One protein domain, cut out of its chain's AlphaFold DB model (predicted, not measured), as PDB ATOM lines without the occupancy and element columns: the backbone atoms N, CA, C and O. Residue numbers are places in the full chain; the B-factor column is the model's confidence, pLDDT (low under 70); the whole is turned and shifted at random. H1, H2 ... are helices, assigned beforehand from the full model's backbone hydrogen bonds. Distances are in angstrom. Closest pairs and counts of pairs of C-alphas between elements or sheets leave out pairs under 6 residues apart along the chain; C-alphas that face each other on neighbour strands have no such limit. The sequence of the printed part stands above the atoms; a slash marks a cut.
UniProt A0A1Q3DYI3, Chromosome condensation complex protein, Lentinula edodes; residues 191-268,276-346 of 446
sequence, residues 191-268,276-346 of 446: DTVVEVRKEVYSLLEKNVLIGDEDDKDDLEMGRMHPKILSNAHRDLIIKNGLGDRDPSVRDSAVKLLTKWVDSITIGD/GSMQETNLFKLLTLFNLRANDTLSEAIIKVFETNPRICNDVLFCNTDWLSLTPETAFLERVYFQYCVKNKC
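AT A GLANCE: This is residues 191 to 268 and 276 to 346 of the 446 residues of the protein "Chromosome condensation complex protein" of Lentinula edodes (UniProt A0A1Q3DYI3). Look for four longer helices stacked one after another, H1, H3, H5 and H7, with H1 and H7 at the two ends of the row; H1 and H3 lie side by side, while H5 crosses both H3 and H7. H2 packs on both H3 and H5, H4 bridges H3 and H7, H6 makes a corner with H5, and the long link of residues 207 to 230 folds back on itself after H1, with residues 209 to 210 paired antiparallel with residues 220 to 221. The printed part has 149 residues, with seven named helices in the order H1 to H7 and no named strand; the class is all helix. It is compact, with a radius of gyration of the C-alphas of 15.4 A and spans of 44 by 39 by 26 A.

HOW THE PARTS SIT: Start with H1, residues 194 to 206, and H3, residues 247 to 263: they touch at a shallow tilt of 8 degrees, the same way, closest at the C-alphas of Glu 205 and Leu 256, 5.1 A apart. H2, residues 231 to 242, forms a helical hairpin with H3, touching it with residues 237 to 242 alone; the closest C-alphas, of Leu 242 and Arg 250, are 4.7 A apart. Go on to H5, residues 296 to 308, which touches H3 about perpendicular at 83 degrees, with the C-alphas of Val 254 and Val 305 closest at 6.3 A. H5 also touches H2, closest at the C-alphas of Lys 239 and Thr 297, 6.0 A apart. H7, residues 328 to 344, touches H5 at a steep tilt of 55 degrees, the same way, closest at the C-alphas of Ile 303 and Tyr 340, 5.5 A apart. H4, residues 282 to 287, touches H3, closest at the C-alphas of Val 261 and Asn 282, 5.5 A apart, and touches H7, closest at those of Leu 287 and Glu 329, 6.1 A apart. H6, residues 310 to 315, touches H5 only at the corner, with the C-alphas of Phe 306 and Cys 313 closest at 4.8 A. H1 and H7 are apart. Every O i to N i+4 pair is within hydrogen-bond range in H1, H2, H3, H4, H6 and H7; in H5, 8 of 9 are.

IN THESE COORDINATES: Find C-alpha 194 at (22.483, 21.983, -40.786); from there H1 runs 18.7 A. H3 is 24.2 A long, H5 19.4 A and H2 16.5 A. H7 runs 24.3 A to C-alpha 344 at (10.024, 19.740, -14.879).

THE WHOLE: The C-alphas of Val 193 and Leu 324 are the two farthest apart, at 48.0 A. Residues 269 to 275 are not printed, and C-alphas 268 and 276 are 18.2 A apart across the cut. The links H1 to H2 and H6 to H7 are long. Confidence is low, under 70, at residues 276 to 279, 295 and 317 to 320.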
ATOM      1  N   ASP A 191      21.891  29.265 -42.872       98.44
ATOM      2  CA  ASP A 191      22.255  28.448 -44.026       98.44
ATOM      3  C   ASP A 191      21.273  27.279 -44.228       98.44
ATOM      4  O   ASP A 191      20.767  26.662 -43.285       98.44
ATOM      5  N   THR A 192      21.019  26.935 -45.487       96.81
ATOM      6  CA  THR A 192      20.187  25.788 -45.877       96.81
ATOM      7  C   THR A 192      20.622  24.457 -45.241       96.81
ATOM      8  O   THR A 192      19.772  23.605 -44.968       96.81
ATOM      9  N   VAL A 193      21.918  24.292 -44.965       98.12
ATOM     10  CA  VAL A 193      22.553  23.063 -44.476       98.12
ATOM     11  C   VAL A 193      22.790  23.131 -42.970       98.12
ATOM     12  O   VAL A 193      23.346  24.100 -42.460       98.12
ATOM     13  N   VAL A 194      22.397  22.074 -42.255       98.44
ATOM     14  CA  VAL A 194      22.483  21.983 -40.786       98.44
ATOM     15  C   VAL A 194      23.928  22.091 -40.302       98.44
ATOM     16  O   VAL A 194      24.219  22.868 -39.400       98.44
ATOM     17  N   GLU A 195      24.846  21.357 -40.925       98.25
ATOM     18  CA  GLU A 195      26.256  21.309 -40.543       98.25
ATOM     19  C   GLU A 195      26.924  22.685 -40.634       98.25
ATOM     20  O   GLU A 195      27.731  23.018 -39.772       98.25
ATOM     21  N   VAL A 196      26.553  23.500 -41.631       98.50
ATOM     22  CA  VAL A 196      27.053  24.876 -41.781       98.50
ATOM     23  C   VAL A 196      26.570  25.736 -40.619       98.50
ATOM     24  O   VAL A 196      27.389  26.371 -39.961       98.50
ATOM     25  N   ARG A 197      25.265  25.699 -40.310       98.62
ATOM     26  CA  ARG A 197      24.700  26.459 -39.183       98.62
ATOM     27  C   ARG A 197      25.372  26.082 -37.864       98.62
ATOM     28  O   ARG A 197      25.739  26.963 -37.098       98.62
ATOM     29  N   LYS A 198      25.606  24.787 -37.619       98.19
ATOM     30  CA  LYS A 198      26.331  24.306 -36.427       98.19
ATOM     31  C   LYS A 198      27.772  24.795 -36.366       98.19
ATOM     32  O   LYS A 198      28.236  25.160 -35.289       98.19
ATOM     33  N   GLU A 199      28.483  24.777 -37.495       98.31
ATOM     34  CA  GLU A 199      29.872  25.238 -37.543       98.31
ATOM     35  C   GLU A 199      29.972  26.719 -37.184       98.31
ATOM     36  O   GLU A 199      30.898  27.082 -36.468       98.31
ATOM     37  N   VAL A 200      28.988  27.548 -37.566       98.56
ATOM     38  CA  VAL A 200      28.932  28.948 -37.113       98.56
ATOM     39  C   VAL A 200      28.951  29.009 -35.590       98.56
ATOM     40  O   VAL A 200      29.851  29.622 -35.034       98.56
ATOM     41  N   TYR A 201      28.044  28.316 -34.893       98.38
ATOM     42  CA  TYR A 201      28.025  28.325 -33.422       98.38
ATOM     43  C   TYR A 201      29.317  27.780 -32.799       98.38
ATOM     44  O   TYR A 201      29.769  28.319 -31.793       98.38
ATOM     45  N   SER A 202      29.950  26.768 -33.406       97.25
ATOM     46  CA  SER A 202      31.259  26.289 -32.944       97.25
ATOM     47  C   SER A 202      32.360  27.333 -33.128       97.25
ATOM     48  O   SER A 202      33.214  27.465 -32.252       97.25
ATOM     49  N   LEU A 203      32.353  28.062 -34.245       97.62
ATOM     50  CA  LEU A 203      33.279  29.159 -34.502       97.62
ATOM     51  C   LEU A 203      33.058  30.296 -33.499       97.62
ATOM     52  O   LEU A 203      34.030  30.789 -32.932       97.62
ATOM     53  N   LEU A 204      31.801  30.665 -33.227       98.19
ATOM     54  CA  LEU A 204      31.485  31.705 -32.249       98.19
ATOM     55  C   LEU A 204      31.978  31.309 -30.849       98.19
ATOM     56  O   LEU A 204      32.633  32.108 -30.190       98.19
ATOM     57  N   GLU A 205      31.723  30.064 -30.431       97.25
ATOM     58  CA  GLU A 205      32.119  29.530 -29.119       97.25
ATOM     59  C   GLU A 205      33.639  29.582 -28.904       97.25
ATOM     60  O   GLU A 205      34.101  30.036 -27.858       97.25
ATOM     61  N   LYS A 206      34.418  29.168 -29.910       95.69
ATOM     62  CA  LYS A 206      35.892  29.170 -29.861       95.69
ATOM     63  C   LYS A 206      36.499  30.569 -29.758       95.69
ATOM     64  O   LYS A 206      37.649  30.689 -29.368       95.69
ATOM     65  N   ASN A 207      35.748  31.605 -30.126       96.38
ATOM     66  CA  ASN A 207      36.212  32.991 -30.147       96.38
ATOM     67  C   ASN A 207      35.616  33.836 -29.005       96.38
ATOM     68  O   ASN A 207      35.693  35.067 -29.045       96.38
ATOM     69  N   VAL A 208      34.995  33.204 -27.998       96.88
ATOM     70  CA  VAL A 208      34.487  33.901 -26.799       96.88
ATOM     71  C   VAL A 208      35.634  34.381 -25.909       96.88
ATOM     72  O   VAL A 208      35.543  35.463 -25.335       96.88
ATOM     73  N   LEU A 209      36.705  33.594 -25.803       95.00
ATOM     74  CA  LEU A 209      37.891  33.882 -24.995       95.00
ATOM     75  C   LEU A 209      39.155  33.726 -25.843       95.00
ATOM     76  O   LEU A 209      39.147  32.993 -26.832       95.00
ATOM     77  N   ILE A 210      40.214  34.425 -25.452       93.00
ATOM     78  CA  ILE A 210      41.569  34.311 -26.008       93.00
ATOM     79  C   ILE A 210      42.519  34.088 -24.823       93.00
ATOM     80  O   ILE A 210      42.222  34.557 -23.729       93.00
ATOM     81  N   GLY A 211      43.622  33.369 -25.030       89.44
ATOM     82  CA  GLY A 211      44.573  32.999 -23.972       89.44
ATOM     83  C   GLY A 211      44.557  31.500 -23.676       89.44
ATOM     84  O   GLY A 211      43.792  30.745 -24.291       89.44
ATOM     85  N   ASP A 212      45.428  31.061 -22.774       83.56
ATOM     86  CA  ASP A 212      45.487  29.668 -22.330       83.56
ATOM     87  C   ASP A 212      44.272  29.321 -21.448       83.56
ATOM     88  O   ASP A 212      44.052  29.914 -20.395       83.56
ATOM     89  N   GLU A 213      43.463  28.337 -21.857       77.69
ATOM     90  CA  GLU A 213      42.309  27.894 -21.060       77.69
ATOM     91  C   GLU A 213      42.718  27.243 -19.727       77.69
ATOM     92  O   GLU A 213      41.897  27.198 -18.801       77.69
ATOM     93  N   ASP A 214      43.967  26.776 -19.610       82.31
ATOM     94  CA  ASP A 214      44.518  26.214 -18.376       82.31
ATOM     95  C   ASP A 214      45.041  27.301 -17.410       82.31
ATOM     96  O   ASP A 214      45.145  27.038 -16.205       82.31
ATOM     97  N   ASP A 215      45.299  28.525 -17.893       82.94
ATOM     98  CA  ASP A 215      45.733  29.671 -17.085       82.94
ATOM     99  C   ASP A 215      44.660  30.769 -17.046       82.94
ATOM    100  O   ASP A 215      44.539  31.625 -17.919       82.94
ATOM    101  N   LYS A 216      43.868  30.774 -15.970       75.19
ATOM    102  CA  LYS A 216      42.769  31.736 -15.808       75.19
ATOM    103  C   LYS A 216      43.219  33.192 -15.766       75.19
ATOM    104  O   LYS A 216      42.393  34.054 -16.058       75.19
ATOM    105  N   ASP A 217      44.464  33.457 -15.378       79.75
ATOM    106  CA  ASP A 217      44.992  34.817 -15.311       79.75
ATOM    107  C   ASP A 217      45.430  35.328 -16.702       79.75
ATOM    108  O   ASP A 217      45.572  36.538 -16.877       79.75
ATOM    109  N   ASP A 218      45.569  34.435 -17.693       85.94
ATOM    110  CA  ASP A 218      45.878  34.740 -19.103       85.94
ATOM    111  C   ASP A 218      44.615  34.906 -19.975       85.94
ATOM    112  O   ASP A 218      44.685  35.328 -21.128       85.94
ATOM    113  N   LEU A 219      43.431  34.583 -19.440       89.75
ATOM    114  CA  LEU A 219      42.186  34.642 -20.204       89.75
ATOM    115  C   LEU A 219      41.707  36.079 -20.441       89.75
ATOM    116  O   LEU A 219      41.322  36.804 -19.520       89.75
ATOM    117  N   GLU A 220      41.593  36.438 -21.716       92.69
ATOM    118  CA  GLU A 220      41.075  37.714 -22.195       92.69
ATOM    119  C   GLU A 220      39.736  37.563 -22.937       92.69
ATOM    120  O   GLU A 220      39.353  36.490 -23.417       92.69
ATOM    121  N   MET A 221      38.996  38.671 -23.050       94.44
ATOM    122  CA  MET A 221      37.746  38.715 -23.813       94.44
ATOM    123  C   MET A 221      38.026  38.586 -25.313       94.44
ATOM    124  O   MET A 221      38.627  39.469 -25.924       94.44
ATOM    125  N   GLY A 222      37.521  37.517 -25.926       94.88
ATOM    126  CA  GLY A 222      37.558  37.342 -27.371       94.88
ATOM    127  C   GLY A 222      36.523  38.194 -28.107       94.88
ATOM    128  O   GLY A 222      35.638  38.814 -27.516       94.88
ATOM    129  N   ARG A 223      36.590  38.194 -29.444       95.06
ATOM    130  CA  ARG A 223      35.680  38.985 -30.298       95.06
ATOM    131  C   ARG A 223      34.213  38.569 -30.187       95.06
ATOM    132  O   ARG A 223      33.334  39.383 -30.442       95.06
ATOM    133  N   MET A 224      33.952  37.324 -29.787       96.88
ATOM    134  CA  MET A 224      32.601  36.798 -29.567       96.88
ATOM    135  C   MET A 224      32.204  36.782 -28.090       96.88
ATOM    136  O   MET A 224      31.212  36.147 -27.722       96.88
ATOM    137  N   HIS A 225      32.966  37.468 -27.233       96.81
ATOM    138  CA  HIS A 225      32.586  37.688 -25.848       96.81
ATOM    139  C   HIS A 225      31.304  38.535 -25.781       96.81
ATOM    140  O   HIS A 225      31.206  39.547 -26.482       96.81
ATOM    141  N   PRO A 226      30.323  38.202 -24.921       95.75
ATOM    142  CA  PRO A 226      29.042  38.898 -24.898       95.75
ATOM    143  C   PRO A 226      29.190  40.395 -24.611       95.75
ATOM    144  O   PRO A 226      28.439  41.163 -25.190       95.75
ATOM    145  N   LYS A 227      30.170  40.841 -23.806       94.69
ATOM    146  CA  LYS A 227      30.431  42.281 -23.561       94.69
ATOM    147  C   LYS A 227      30.973  43.046 -24.779       94.69
ATOM    148  O   LYS A 227      30.878  44.266 -24.794       94.69
ATOM    149  N   ILE A 228      31.557  42.349 -25.757       95.00
ATOM    150  CA  ILE A 228      32.124  42.950 -26.976       95.00
ATOM    151  C   ILE A 228      31.060  43.060 -28.073       95.00
ATOM    152  O   ILE A 228      31.064  44.005 -28.858       95.00
ATOM    153  N   LEU A 229      30.125  42.110 -28.113       95.25
ATOM    154  CA  LEU A 229      29.066  42.072 -29.115       95.25
ATOM    155  C   LEU A 229      28.040  43.194 -28.932       95.25
ATOM    156  O   LEU A 229      27.643  43.535 -27.815       95.25
ATOM    157  N   SER A 230      27.534  43.699 -30.059       93.31
ATOM    158  CA  SER A 230      26.381  44.599 -30.072       93.31
ATOM    159  C   SER A 230      25.099  43.880 -29.619       93.31
ATOM    160  O   SER A 230      24.973  42.660 -29.769       93.31
ATOM    161  N   ASN A 231      24.106  44.637 -29.131       89.94
ATOM    162  CA  ASN A 231      22.765  44.105 -28.827       89.94
ATOM    163  C   ASN A 231      22.189  43.334 -30.023       89.94
ATOM    164  O   ASN A 231      21.739  42.202 -29.870       89.94
ATOM    165  N   ALA A 232      22.272  43.924 -31.220       90.88
ATOM    166  CA  ALA A 232      21.737  43.337 -32.443       90.88
ATOM    167  C   ALA A 232      22.392  41.990 -32.779       90.88
ATOM    168  O   ALA A 232      21.695  41.044 -33.145       90.88
ATOM    169  N   HIS A 233      23.714  41.871 -32.609       95.19
ATOM    170  CA  HIS A 233      24.417  40.603 -32.817       95.19
ATOM    171  C   HIS A 233      23.995  39.550 -31.793       95.19
ATOM    172  O   HIS A 233      23.690  38.424 -32.181       95.19
ATOM    173  N   ARG A 234      23.924  39.910 -30.503       94.38
ATOM    174  CA  ARG A 234      23.470  38.994 -29.442       94.38
ATOM    175  C   ARG A 234      22.060  38.471 -29.719       94.38
ATOM    176  O   ARG A 234      21.849  37.259 -29.703       94.38
ATOM    177  N   ASP A 235      21.128  39.361 -30.047       89.69
ATOM    178  CA  ASP A 235      19.742  38.996 -30.346       89.69
ATOM    179  C   ASP A 235      19.638  38.107 -31.589       89.69
ATOM    180  O   ASP A 235      18.945  37.089 -31.560       89.69
ATOM    181  N   LEU A 236      20.369  38.428 -32.662       93.44
ATOM    182  CA  LEU A 236      20.392  37.628 -33.888       93.44
ATOM    183  C   LEU A 236      20.908  36.203 -33.634       93.44
ATOM    184  O   LEU A 236      20.288  35.237 -34.086       93.44
ATOM    185  N   ILE A 237      22.019  36.070 -32.900       95.75
ATOM    186  CA  ILE A 237      22.657  34.782 -32.582       95.75
ATOM    187  C   ILE A 237      21.688  33.878 -31.814       95.75
ATOM    188  O   ILE A 237      21.490  32.721 -32.201       95.75
ATOM    189  N   ILE A 238      21.069  34.417 -30.757       92.06
ATOM    190  CA  ILE A 238      20.124  33.699 -29.891       92.06
ATOM    191  C   ILE A 238      18.855  33.335 -30.663       92.06
ATOM    192  O   ILE A 238      18.468  32.163 -30.684       92.06
ATOM    193  N   LYS A 239      18.259  34.299 -31.373       91.44
ATOM    194  CA  LYS A 239      17.035  34.091 -32.155       91.44
ATOM    195  C   LYS A 239      17.211  33.017 -33.224       91.44
ATOM    196  O   LYS A 239      16.368  32.129 -33.338       91.44
ATOM    197  N   ASN A 240      18.288  33.075 -34.009       95.12
ATOM    198  CA  ASN A 240      18.518  32.091 -35.067       95.12
ATOM    199  C   ASN A 240      18.891  30.717 -34.503       95.12
ATOM    200  O   ASN A 240      18.440  29.709 -35.037       95.12
ATOM    201  N   GLY A 241      19.673  30.665 -33.423       94.81
ATOM    202  CA  GLY A 241      20.220  29.407 -32.916       94.81
ATOM    203  C   GLY A 241      19.190  28.577 -32.186       94.81
ATOM    204  O   GLY A 241      19.051  27.385 -32.435       94.81
ATOM    205  N   LEU A 242      18.431  29.220 -31.306       89.69
ATOM    206  CA  LEU A 242      17.418  28.555 -30.494       89.69
ATOM    207  C   LEU A 242      16.098  28.403 -31.236       89.69
ATOM    208  O   LEU A 242      15.410  27.402 -31.057       89.69
ATOM    209  N   GLY A 243      15.787  29.359 -32.115       89.50
ATOM    210  CA  GLY A 243      14.687  29.256 -33.065       89.50
ATOM    211  C   GLY A 243      14.974  28.304 -34.230       89.50
ATOM    212  O   GLY A 243      14.132  28.168 -35.121       89.50
ATOM    213  N   ASP A 244      16.144  27.650 -34.269       95.19
ATOM    214  CA  ASP A 244      16.457  26.693 -35.322       95.19
ATOM    215  C   ASP A 244      15.523  25.486 -35.251       95.19
ATOM    216  O   ASP A 244      15.160  24.996 -34.182       95.19
ATOM    217  N   ARG A 245      15.166  24.945 -36.414       94.19
ATOM    218  CA  ARG A 245      14.350  23.732 -36.527       94.19
ATOM    219  C   ARG A 245      15.108  22.467 -36.124       94.19
ATOM    220  O   ARG A 245      14.486  21.515 -35.650       94.19
ATOM    221  N   ASP A 246      16.427  22.449 -36.291       96.88
ATOM    222  CA  ASP A 246      17.269  21.296 -36.001       96.88
ATOM    223  C   ASP A 246      17.730  21.298 -34.532       96.88
ATOM    224  O   ASP A 246      18.360  22.263 -34.088       96.88
ATOM    225  N   PRO A 247      17.458  20.228 -33.760       93.94
ATOM    226  CA  PRO A 247      17.855  20.158 -32.354       93.94
ATOM    227  C   PRO A 247      19.361  20.299 -32.153       93.94
ATOM    228  O   PRO A 247      19.782  20.915 -31.184       93.94
ATOM    229  N   SER A 248      20.174  19.796 -33.080       96.38
ATOM    230  CA  SER A 248      21.620  19.825 -32.912       96.38
ATOM    231  C   SER A 248      22.232  21.206 -33.160       96.38
ATOM    232  O   SER A 248      23.333  21.458 -32.678       96.38
ATOM    233  N   VAL A 249      21.531  22.106 -33.866       97.25
ATOM    234  CA  VAL A 249      21.889  23.536 -33.943       97.25
ATOM    235  C   VAL A 249      21.488  24.242 -32.652       97.25
ATOM    236  O   VAL A 249      22.307  24.964 -32.085       97.25
ATOM    237  N   ARG A 250      20.277  23.970 -32.141       93.50
ATOM    238  CA  ARG A 250      19.820  24.510 -30.851       93.50
ATOM    239  C   ARG A 250      20.775  24.142 -29.717       93.50
ATOM    240  O   ARG A 250      21.148  25.009 -28.936       93.50
ATOM    241  N   ASP A 251      21.239  22.894 -29.673       93.31
ATOM    242  CA  ASP A 251      22.211  22.433 -28.675       93.31
ATOM    243  C   ASP A 251      23.555  23.179 -28.789       93.31
ATOM    244  O   ASP A 251      24.142  23.556 -27.775       93.31
ATOM    245  N   SER A 252      24.038  23.455 -30.010       96.25
ATOM    246  CA  SER A 252      25.244  24.275 -30.217       96.25
ATOM    247  C   SER A 252      25.051  25.729 -29.768       96.25
ATOM    248  O   SER A 252      25.962  26.306 -29.176       96.25
ATOM    249  N   ALA A 253      23.869  26.310 -29.982       95.44
ATOM    250  CA  ALA A 253      23.543  27.651 -29.499       95.44
ATOM    251  C   ALA A 253      23.464  27.714 -27.961       95.44
ATOM    252  O   ALA A 253      23.990  28.644 -27.354       95.44
ATOM    253  N   VAL A 254      22.884  26.696 -27.315       93.12
ATOM    254  CA  VAL A 254      22.863  26.566 -25.844       93.12
ATOM    255  C   VAL A 254      24.276  26.427 -25.280       93.12
ATOM    256  O   VAL A 254      24.585  27.012 -24.241       93.12
ATOM    257  N   LYS A 255      25.160  25.697 -25.970       94.56
ATOM    258  CA  LYS A 255      26.570  25.573 -25.584       94.56
ATOM    259  C   LYS A 255      27.295  26.922 -25.627       94.56
ATOM    260  O   LYS A 255      27.973  27.267 -24.662       94.56
ATOM    261  N   LEU A 256      27.086  27.713 -26.683       96.69
ATOM    262  CA  LEU A 256      27.600  29.085 -26.767       96.69
ATOM    263  C   LEU A 256      27.064  29.960 -25.624       96.69
ATOM    264  O   LEU A 256      27.844  30.624 -24.949       96.69
ATOM    265  N   LEU A 257      25.752  29.922 -25.369       94.69
ATOM    266  CA  LEU A 257      25.132  30.689 -24.286       94.69
ATOM    267  C   LEU A 257      25.689  30.289 -22.910       94.69
ATOM    268  O   LEU A 257      25.937  31.146 -22.070       94.69
ATOM    269  N   THR A 258      25.947  28.998 -22.699       93.56
ATOM    270  CA  THR A 258      26.600  28.493 -21.481       93.56
ATOM    271  C   THR A 258      28.008  29.079 -21.340       93.56
ATOM    272  O   THR A 258      28.333  29.626 -20.290       93.56
ATOM    273  N   LYS A 259      28.815  29.070 -22.414       94.69
ATOM    274  CA  LYS A 259      30.154  29.689 -22.417       94.69
ATOM    275  C   LYS A 259      30.084  31.199 -22.146       94.69
ATOM    276  O   LYS A 259      30.947  31.707 -21.443       94.69
ATOM    277  N   TRP A 260      29.061  31.906 -22.639       96.19
ATOM    278  CA  TRP A 260      28.827  33.323 -22.317       96.19
ATOM    279  C   TRP A 260      28.525  33.556 -20.834       96.19
ATOM    280  O   TRP A 260      29.040  34.515 -20.263       96.19
ATOM    281  N   VAL A 261      27.723  32.693 -20.199       93.06
ATOM    282  CA  VAL A 261      27.488  32.753 -18.745       93.06
ATOM    283  C   VAL A 261      28.800  32.526 -17.993       93.06
ATOM    284  O   VAL A 261      29.132  33.280 -17.083       93.06
ATOM    285  N   ASP A 262      29.592  31.531 -18.385       91.06
ATOM    286  CA  ASP A 262      30.857  31.236 -17.709       91.06
ATOM    287  C   ASP A 262      31.917  32.335 -17.913       91.06
ATOM    288  O   ASP A 262      32.729  32.575 -17.020       91.06
ATOM    289  N   SER A 263      31.902  33.027 -19.056       92.44
ATOM    290  CA  SER A 263      32.907  34.038 -19.401       92.44
ATOM    291  C   SER A 263      32.578  35.445 -18.911       92.44
ATOM    292  O   SER A 263      33.470  36.286 -18.882       92.44
ATOM    293  N   ILE A 264      31.328  35.740 -18.535       92.00
ATOM    294  CA  ILE A 264      30.854  37.120 -18.332       92.00
ATOM    295  C   ILE A 264      31.657  37.914 -17.294       92.00
ATOM    296  O   ILE A 264      31.660  39.140 -17.336       92.00
ATOM    297  N   THR A 265      32.331  37.250 -16.358       87.88
ATOM    298  CA  THR A 265      33.135  37.897 -15.310       87.88
ATOM    299  C   THR A 265      34.582  38.147 -15.716       87.88
ATOM    300  O   THR A 265      35.300  38.815 -14.981       87.88
ATOM    301  N   ILE A 266      35.028  37.640 -16.868       84.56
ATOM    302  CA  ILE A 266      36.366  37.924 -17.388       84.56
ATOM    303  C   ILE A 266      36.502  39.434 -17.630       84.56
ATOM    304  O   ILE A 266      35.588  40.095 -18.141       84.56
ATOM    305  N   GLY A 267      37.633  39.984 -17.184       76.25
ATOM    306  CA  GLY A 267      37.922  41.419 -17.204       76.25
ATOM    307  C   GLY A 267      37.221  42.249 -16.119       76.25
ATOM    308  O   GLY A 267      37.480  43.450 -16.038       76.25
ATOM    309  N   ASP A 268      36.363  41.663 -15.272       81.44
ATOM    310  CA  ASP A 268      35.857  42.372 -14.093       81.44
ATOM    311  C   ASP A 268      36.993  42.507 -13.069       81.44
ATOM    312  O   ASP A 268      37.627  41.524 -12.682       81.44
ATOM    313  N   GLY A 276      25.432  36.420  -2.028       58.78
ATOM    314  CA  GLY A 276      24.167  35.687  -1.874       58.78
ATOM    315  C   GLY A 276      22.923  36.301  -2.516       58.78
ATOM    316  O   GLY A 276      21.824  35.887  -2.153       58.78
ATOM    317  N   SER A 277      23.060  37.258  -3.443       63.78
ATOM    318  CA  SER A 277      21.914  37.816  -4.184       63.78
ATOM    319  C   SER A 277      21.838  37.312  -5.633       63.78
ATOM    320  O   SER A 277      22.856  37.057  -6.276       63.78
ATOM    321  N   MET A 278      20.622  37.211  -6.186       62.69
ATOM    322  CA  MET A 278      20.387  36.841  -7.595       62.69
ATOM    323  C   MET A 278      21.124  37.779  -8.574       62.69
ATOM    324  O   MET A 278      21.595  37.343  -9.628       62.69
ATOM    325  N   GLN A 279      21.281  39.046  -8.186       64.69
ATOM    326  CA  GLN A 279      21.944  40.109  -8.948       64.69
ATOM    327  C   GLN A 279      23.466  39.913  -9.080       64.69
ATOM    328  O   GLN A 279      24.121  40.577  -9.884       64.69
ATOM    329  N   GLU A 280      24.051  38.986  -8.319       71.12
ATOM    330  CA  GLU A 280      25.476  38.650  -8.397       71.12
ATOM    331  C   GLU A 280      25.770  37.477  -9.330       71.12
ATOM    332  O   GLU A 280      26.932  37.229  -9.658       71.12
ATOM    333  N   THR A 281      24.736  36.770  -9.791       82.75
ATOM    334  CA  THR A 281      24.916  35.603 -10.652       82.75
ATOM    335  C   THR A 281      25.434  36.006 -12.025       82.75
ATOM    336  O   THR A 281      25.067  37.037 -12.596       82.75
ATOM    337  N   ASN A 282      26.266  35.146 -12.608       88.56
ATOM    338  CA  ASN A 282      26.748  35.345 -13.969       88.56
ATOM    339  C   ASN A 282      25.597  35.419 -14.980       88.56
ATOM    340  O   ASN A 282      25.656  36.192 -15.933       88.56
ATOM    341  N   LEU A 283      24.532  34.645 -14.756       89.69
ATOM    342  CA  LEU A 283      23.354  34.689 -15.608       89.69
ATOM    343  C   LEU A 283      22.669  36.058 -15.535       89.69
ATOM    344  O   LEU A 283      22.382  36.625 -16.583       89.69
ATOM    345  N   PHE A 284      22.487  36.632 -14.341       88.81
ATOM    346  CA  PHE A 284      21.967  37.996 -14.203       88.81
ATOM    347  C   PHE A 284      22.845  39.013 -14.941       88.81
ATOM    348  O   PHE A 284      22.340  39.780 -15.756       88.81
ATOM    349  N   LYS A 285      24.169  38.974 -14.737       89.88
ATOM    350  CA  LYS A 285      25.111  39.866 -15.439       89.88
ATOM    351  C   LYS A 285      25.052  39.727 -16.960       89.88
ATOM    352  O   LYS A 285      25.334  40.684 -17.670       89.88
ATOM    353  N   LEU A 286      24.751  38.535 -17.465       92.62
ATOM    354  CA  LEU A 286      24.558  38.317 -18.890       92.62
ATOM    355  C   LEU A 286      23.209  38.882 -19.357       92.62
ATOM    356  O   LEU A 286      23.140  39.439 -20.444       92.62
ATOM    357  N   LEU A 287      22.147  38.767 -18.559       91.75
ATOM    358  CA  LEU A 287      20.815  39.274 -18.905       91.75
ATOM    359  C   LEU A 287      20.769  40.798 -19.046       91.75
ATOM    360  O   LEU A 287      20.074  41.275 -19.936       91.75
ATOM    361  N   THR A 288      21.567  41.543 -18.274       91.81
ATOM    362  CA  THR A 288      21.673  43.014 -18.414       91.81
ATOM    363  C   THR A 288      22.221  43.454 -19.779       91.81
ATOM    364  O   THR A 288      22.174  44.630 -20.135       91.81
ATOM    365  N   LEU A 289      22.759  42.515 -20.564       92.31
ATOM    366  CA  LEU A 289      23.250  42.741 -21.916       92.31
ATOM    367  C   LEU A 289      22.185  42.502 -23.005       92.31
ATOM    368  O   LEU A 289      22.435  42.782 -24.178       92.31
ATOM    369  N   PHE A 290      21.012  41.976 -22.657       89.88
ATOM    370  CA  PHE A 290      19.943  41.679 -23.609       89.88
ATOM    371  C   PHE A 290      18.799  42.682 -23.526       89.88
ATOM    372  O   PHE A 290      18.454  43.177 -22.457       89.88
ATOM    373  N   ASN A 291      18.135  42.911 -24.660       85.88
ATOM    374  CA  ASN A 291      16.829  43.554 -24.656       85.88
ATOM    375  C   ASN A 291      15.744  42.506 -24.361       85.88
ATOM    376  O   ASN A 291      15.213  41.858 -25.268       85.88
ATOM    377  N   LEU A 292      15.414  42.342 -23.081       87.50
ATOM    378  CA  LEU A 292      14.483  41.314 -22.604       87.50
ATOM    379  C   LEU A 292      13.055  41.463 -23.157       87.50
ATOM    380  O   LEU A 292      12.321  40.479 -23.212       87.50
ATOM    381  N   ARG A 293      12.668  42.655 -23.629       81.12
ATOM    382  CA  ARG A 293      11.340  42.911 -24.209       81.12
ATOM    383  C   ARG A 293      11.153  42.285 -25.592       81.12
ATOM    384  O   ARG A 293      10.034  41.965 -25.971       81.12
ATOM    385  N   ALA A 294      12.232  42.135 -26.359       71.94
ATOM    386  CA  ALA A 294      12.175  41.743 -27.768       71.94
ATOM    387  C   ALA A 294      12.448  40.246 -28.012       71.94
ATOM    388  O   ALA A 294      12.418  39.794 -29.159       71.94
ATOM    389  N   ASN A 295      12.771  39.480 -26.964       67.81
ATOM    390  CA  ASN A 295      13.425  38.183 -27.113       67.81
ATOM    391  C   ASN A 295      12.705  37.055 -26.353       67.81
ATOM    392  O   ASN A 295      13.241  36.476 -25.409       67.81
ATOM    393  N   ASP A 296      11.505  36.680 -26.807       73.75
ATOM    394  CA  ASP A 296      10.776  35.525 -26.253       73.75
ATOM    395  C   ASP A 296      11.603  34.226 -26.328       73.75
ATOM    396  O   ASP A 296      11.566  33.400 -25.408       73.75
ATOM    397  N   THR A 297      12.430  34.081 -27.371       82.44
ATOM    398  CA  THR A 297      13.337  32.938 -27.560       82.44
ATOM    399  C   THR A 297      14.403  32.811 -26.469       82.44
ATOM    400  O   THR A 297      14.867  31.701 -26.203       82.44
ATOM    401  N   LEU A 298      14.767  33.906 -25.793       86.25
ATOM    402  CA  LEU A 298      15.738  33.892 -24.695       86.25
ATOM    403  C   LEU A 298      15.208  33.123 -23.479       86.25
ATOM    404  O   LEU A 298      15.968  32.451 -22.785       86.25
ATOM    405  N   SER A 299      13.897  33.167 -23.235       89.00
ATOM    406  CA  SER A 299      13.295  32.442 -22.116       89.00
ATOM    407  C   SER A 299      13.406  30.927 -22.283       89.00
ATOM    408  O   SER A 299      13.875  30.228 -21.384       89.00
ATOM    409  N   GLU A 300      13.084  30.425 -23.476       86.25
ATOM    410  CA  GLU A 300      13.265  29.018 -23.834       86.25
ATOM    411  C   GLU A 300      14.744  28.609 -23.794       86.25
ATOM    412  O   GLU A 300      15.061  27.496 -23.363       86.25
ATOM    413  N   ALA A 301      15.652  29.523 -24.169       85.44
ATOM    414  CA  ALA A 301      17.099  29.339 -24.052       85.44
ATOM    415  C   ALA A 301      17.514  28.971 -22.639       85.44
ATOM    416  O   ALA A 301      18.221  27.992 -22.419       85.44
ATOM    417  N   ILE A 302      17.088  29.792 -21.685       90.19
ATOM    418  CA  ILE A 302      17.552  29.716 -20.308       90.19
ATOM    419  C   ILE A 302      16.937  28.500 -19.630       90.19
ATOM    420  O   ILE A 302      17.649  27.786 -18.932       90.19
ATOM    421  N   ILE A 303      15.674  28.173 -19.932       90.31
ATOM    422  CA  ILE A 303      15.078  26.888 -19.540       90.31
ATOM    423  C   ILE A 303      15.960  25.738 -20.037       90.31
ATOM    424  O   ILE A 303      16.239  24.806 -19.282       90.31
ATOM    425  N   LYS A 304      16.439  25.796 -21.288       88.56
ATOM    426  CA  LYS A 304      17.305  24.748 -21.827       88.56
ATOM    427  C   LYS A 304      18.681  24.716 -21.163       88.56
ATOM    428  O   LYS A 304      19.169  23.627 -20.876       88.56
ATOM    429  N   VAL A 305      19.265  25.877 -20.862       89.50
ATOM    430  CA  VAL A 305      20.505  25.993 -20.081       89.50
ATOM    431  C   VAL A 305      20.328  25.370 -18.698       89.50
ATOM    432  O   VAL A 305      21.217  24.642 -18.271       89.50
ATOM    433  N   PHE A 306      19.200  25.584 -18.017       90.25
ATOM    434  CA  PHE A 306      18.914  24.951 -16.726       90.25
ATOM    435  C   PHE A 306      18.796  23.427 -16.838       90.25
ATOM    436  O   PHE A 306      19.362  22.712 -16.013       90.25
ATOM    437  N   GLU A 307      18.129  22.923 -17.884       89.06
ATOM    438  CA  GLU A 307      18.023  21.481 -18.154       89.06
ATOM    439  C   GLU A 307      19.395  20.828 -18.411       89.06
ATOM    440  O   GLU A 307      19.615  19.685 -18.007       89.06
ATOM    441  N   THR A 308      20.313  21.517 -19.100       87.62
ATOM    442  CA  THR A 308      21.628  20.961 -19.475       87.62
ATOM    443  C   THR A 308      22.736  21.269 -18.473       87.62
ATOM    444  O   THR A 308      23.718  20.533 -18.417       87.62
ATOM    445  N   ASN A 309      22.588  22.326 -17.673       85.75
ATOM    446  CA  ASN A 309      23.586  22.806 -16.719       85.75
ATOM    447  C   ASN A 309      22.946  23.049 -15.340       85.75
ATOM    448  O   ASN A 309      22.694  24.199 -14.964       85.75
ATOM    449  N   PRO A 310      22.753  21.989 -14.530       85.25
ATOM    450  CA  PRO A 310      22.173  22.114 -13.192       85.25
ATOM    451  C   PRO A 310      22.940  23.072 -12.278       85.25
ATOM    452  O   PRO A 310      22.342  23.681 -11.404       85.25
ATOM    453  N   ARG A 311      24.254  23.245 -12.491       86.38
ATOM    454  CA  ARG A 311      25.059  24.240 -11.770       86.38
ATOM    455  C   ARG A 311      24.515  25.654 -11.974       86.38
ATOM    456  O   ARG A 311      24.238  26.316 -10.990       86.38
ATOM    457  N   ILE A 312      24.321  26.087 -13.223       85.62
ATOM    458  CA  ILE A 312      23.804  27.432 -13.525       85.62
ATOM    459  C   ILE A 312      22.401  27.593 -12.936       85.62
ATOM    460  O   ILE A 312      22.096  28.636 -12.373       85.62
ATOM    461  N   CYS A 313      21.569  26.549 -13.008       85.06
ATOM    462  CA  CYS A 313      20.258  26.554 -12.361       85.06
ATOM    463  C   CYS A 313      20.362  26.732 -10.837       85.06
ATOM    464  O   CYS A 313      19.588  27.490 -10.272       85.06
ATOM    465  N   ASN A 314      21.299  26.046 -10.176       79.31
ATOM    466  CA  ASN A 314      21.487  26.121  -8.725       79.31
ATOM    467  C   ASN A 314      22.147  27.435  -8.271       79.31
ATOM    468  O   ASN A 314      21.910  27.869  -7.146       79.31
ATOM    469  N   ASP A 315      22.978  28.046  -9.123       76.38
ATOM    470  CA  ASP A 315      23.648  29.325  -8.859       76.38
ATOM    471  C   ASP A 315      22.644  30.489  -8.831       76.38
ATOM    472  O   ASP A 315      22.878  31.491  -8.157       76.38
ATOM    473  N   VAL A 316      21.500  30.351  -9.512       72.94
ATOM    474  CA  VAL A 316      20.334  31.219  -9.319       72.94
ATOM    475  C   VAL A 316      19.745  30.893  -7.942       72.94
ATOM    476  O   VAL A 316      18.844  30.082  -7.802       72.94
ATOM    477  N   LEU A 317      20.340  31.446  -6.885       58.75
ATOM    478  CA  LEU A 317      19.959  31.172  -5.500       58.75
ATOM    479  C   LEU A 317      18.526  31.648  -5.233       58.75
ATOM    480  O   LEU A 317      18.269  32.828  -5.016       58.75
ATOM    481  N   PHE A 318      17.603  30.693  -5.199       57.69
ATOM    482  CA  PHE A 318      16.163  30.891  -5.018       57.69
ATOM    483  C   PHE A 318      15.728  31.322  -3.612       57.69
ATOM    484  O   PHE A 318      14.546  31.338  -3.305       57.69
ATOM    485  N   CYS A 319      16.648  31.611  -2.698       53.88
ATOM    486  CA  CYS A 319      16.299  31.660  -1.281       53.88
ATOM    487  C   CYS A 319      15.954  33.045  -0.721       53.88
ATOM    488  O   CYS A 319      15.488  33.076   0.410       53.88
ATOM    489  N   ASN A 320      16.127  34.160  -1.446       64.00
ATOM    490  CA  ASN A 320      15.830  35.504  -0.912       64.00
ATOM    491  C   ASN A 320      15.451  36.528  -1.999       64.00
ATOM    492  O   ASN A 320      16.031  37.614  -2.065       64.00
ATOM    493  N   THR A 321      14.503  36.197  -2.873       78.62
ATOM    494  CA  THR A 321      13.987  37.188  -3.826       78.62
ATOM    495  C   THR A 321      13.202  38.253  -3.076       78.62
ATOM    496  O   THR A 321      12.197  37.964  -2.425       78.62
ATOM    497  N   ASP A 322      13.660  39.497  -3.171       86.69
ATOM    498  CA  ASP A 322      12.905  40.641  -2.684       86.69
ATOM    499  C   ASP A 322      11.866  41.046  -3.737       86.69
ATOM    500  O   ASP A 322      12.131  41.815  -4.662       86.69
ATOM    501  N   TRP A 323      10.663  40.490  -3.592       90.00
ATOM    502  CA  TRP A 323       9.510  40.733  -4.464       90.00
ATOM    503  C   TRP A 323       8.998  42.178  -4.445       90.00
ATOM    504  O   TRP A 323       8.050  42.478  -5.160       90.00
ATOM    505  N   LEU A 324       9.577  43.066  -3.632       91.38
ATOM    506  CA  LEU A 324       9.280  44.498  -3.651       91.38
ATOM    507  C   LEU A 324      10.325  45.312  -4.426       91.38
ATOM    508  O   LEU A 324      10.091  46.485  -4.705       91.38
ATOM    509  N   SER A 325      11.465  44.717  -4.792       91.25
ATOM    510  CA  SER A 325      12.579  45.411  -5.453       91.25
ATOM    511  C   SER A 325      13.081  44.709  -6.720       91.25
ATOM    512  O   SER A 325      14.245  44.842  -7.101       91.25
ATOM    513  N   LEU A 326      12.192  43.986  -7.412       92.88
ATOM    514  CA  LEU A 326      12.501  43.390  -8.711       92.88
ATOM    515  C   LEU A 326      12.989  44.433  -9.729       92.88
ATOM    516  O   LEU A 326      12.423  45.518  -9.862       92.88
ATOM    517  N   THR A 327      14.015  44.046 -10.484       92.00
ATOM    518  CA  THR A 327      14.459  44.707 -11.716       92.00
ATOM    519  C   THR A 327      13.901  43.942 -12.919       92.00
ATOM    520  O   THR A 327      13.405  42.820 -12.749       92.00
ATOM    521  N   PRO A 328      13.991  44.483 -14.147       92.94
ATOM    522  CA  PRO A 328      13.590  43.751 -15.345       92.94
ATOM    523  C   PRO A 328      14.230  42.360 -15.451       92.94
ATOM    524  O   PRO A 328      13.549  41.376 -15.740       92.94
ATOM    525  N   GLU A 329      15.526  42.249 -15.155       91.50
ATOM    526  CA  GLU A 329      16.273  40.996 -15.231       91.50
ATOM    527  C   GLU A 329      15.885  40.016 -14.126       91.50
ATOM    528  O   GLU A 329      15.759  38.825 -14.412       91.50
ATOM    529  N   THR A 330      15.682  40.473 -12.880       90.69
ATOM    530  CA  THR A 330      15.252  39.559 -11.807       90.69
ATOM    531  C   THR A 330      13.816  39.096 -12.026       90.69
ATOM    532  O   THR A 330      13.559  37.905 -11.903       90.69
ATOM    533  N   ALA A 331      12.895  39.978 -12.433       92.44
ATOM    534  CA  ALA A 331      11.516  39.600 -12.754       92.44
ATOM    535  C   ALA A 331      11.461  38.581 -13.904       92.44
ATOM    536  O   ALA A 331      10.762  37.567 -13.818       92.44
ATOM    537  N   PHE A 332      12.252  38.811 -14.956       92.69
ATOM    538  CA  PHE A 332      12.384  37.879 -16.070       92.69
ATOM    539  C   PHE A 332      12.957  36.531 -15.621       92.69
ATOM    540  O   PHE A 332      12.411  35.483 -15.970       92.69
ATOM    541  N   LEU A 333      14.035  36.536 -14.833       90.62
ATOM    542  CA  LEU A 333      14.688  35.317 -14.359       90.62
ATOM    543  C   LEU A 333      13.774  34.500 -13.435       90.62
ATOM    544  O   LEU A 333      13.692  33.282 -13.597       90.62
ATOM    545  N   GLU A 334      13.033  35.164 -12.546       89.75
ATOM    546  CA  GLU A 334      11.994  34.552 -11.711       89.75
ATOM    547  C   GLU A 334      10.923  33.873 -12.562       89.75
ATOM    548  O   GLU A 334      10.613  32.696 -12.362       89.75
ATOM    549  N   ARG A 335      10.393  34.568 -13.578       91.38
ATOM    550  CA  ARG A 335       9.389  33.984 -14.472       91.38
ATOM    551  C   ARG A 335       9.938  32.784 -15.241       91.38
ATOM    552  O   ARG A 335       9.268  31.751 -15.332       91.38
ATOM    553  N   VAL A 336      11.149  32.885 -15.781       90.75
ATOM    554  CA  VAL A 336      11.802  31.789 -16.512       90.75
ATOM    555  C   VAL A 336      12.034  30.580 -15.608       90.75
ATOM    556  O   VAL A 336      11.759  29.446 -16.012       90.75
ATOM    557  N   TYR A 337      12.495  30.800 -14.378       88.62
ATOM    558  CA  TYR A 337      12.676  29.725 -13.412       88.62
ATOM    559  C   TYR A 337      11.350  29.070 -13.022       88.62
ATOM    560  O   TYR A 337      11.242  27.842 -13.033       88.62
ATOM    561  N   PHE A 338      10.315  29.873 -12.763       89.00
ATOM    562  CA  PHE A 338       8.978  29.370 -12.467       89.00
ATOM    563  C   PHE A 338       8.493  28.436 -13.587       89.00
ATOM    564  O   PHE A 338       8.060  27.307 -13.337       89.00
ATOM    565  N   GLN A 339       8.639  28.860 -14.847       88.94
ATOM    566  CA  GLN A 339       8.292  28.051 -16.018       88.94
ATOM    567  C   GLN A 339       9.121  26.762 -16.117       88.94
ATOM    568  O   GLN A 339       8.563  25.697 -16.401       88.94
ATOM    569  N   TYR A 340      10.429  26.823 -15.848       89.62
ATOM    570  CA  TYR A 340      11.294  25.641 -15.777       89.62
ATOM    571  C   TYR A 340      10.797  24.637 -14.723       89.62
ATOM    572  O   TYR A 340      10.666  23.446 -15.023       89.62
ATOM    573  N   CYS A 341      10.462  25.103 -13.520       87.94
ATOM    574  CA  CYS A 341       9.980  24.264 -12.424       87.94
ATOM    575  C   CYS A 341       8.639  23.603 -12.742       87.94
ATOM    576  O   CYS A 341       8.479  22.398 -12.530       87.94
ATOM    577  N   VAL A 342       7.694  24.356 -13.312       88.06
ATOM    578  CA  VAL A 342       6.396  23.824 -13.758       88.06
ATOM    579  C   VAL A 342       6.594  22.744 -14.822       88.06
ATOM    580  O   VAL A 342       6.040  21.648 -14.707       88.06
ATOM    581  N   LYS A 343       7.436  23.010 -15.829       89.25
ATOM    582  CA  LYS A 343       7.731  22.070 -16.921       89.25
ATOM    583  C   LYS A 343       8.379  20.775 -16.419       89.25
ATOM    584  O   LYS A 343       8.021  19.693 -16.885       89.25
ATOM    585  N   ASN A 344       9.291  20.875 -15.451       88.25
ATOM    586  CA  ASN A 344      10.024  19.740 -14.879       88.25
ATOM    587  C   ASN A 344       9.345  19.112 -13.650       88.25
ATOM    588  O   ASN A 344       9.873  18.164 -13.072       88.25
ATOM    589  N   LYS A 345       8.142  19.579 -13.286       86.31
ATOM    590  CA  LYS A 345       7.351  19.100 -12.138       86.31
ATOM    591  C   LYS A 345       8.067  19.245 -10.788       86.31
ATOM    592  O   LYS A 345       7.823  18.469  -9.865       86.31
ATOM    593  N   CYS A 346       8.887  20.279 -10.644       82.81
ATOM    594  CA  CYS A 346       9.595  20.640  -9.415       82.81
ATOM    595  C   CYS A 346       8.703  21.431  -8.437       82.81
ATOM    596  O   CYS A 346       9.111  22.444  -7.877       82.81
TER     597      CYS A 346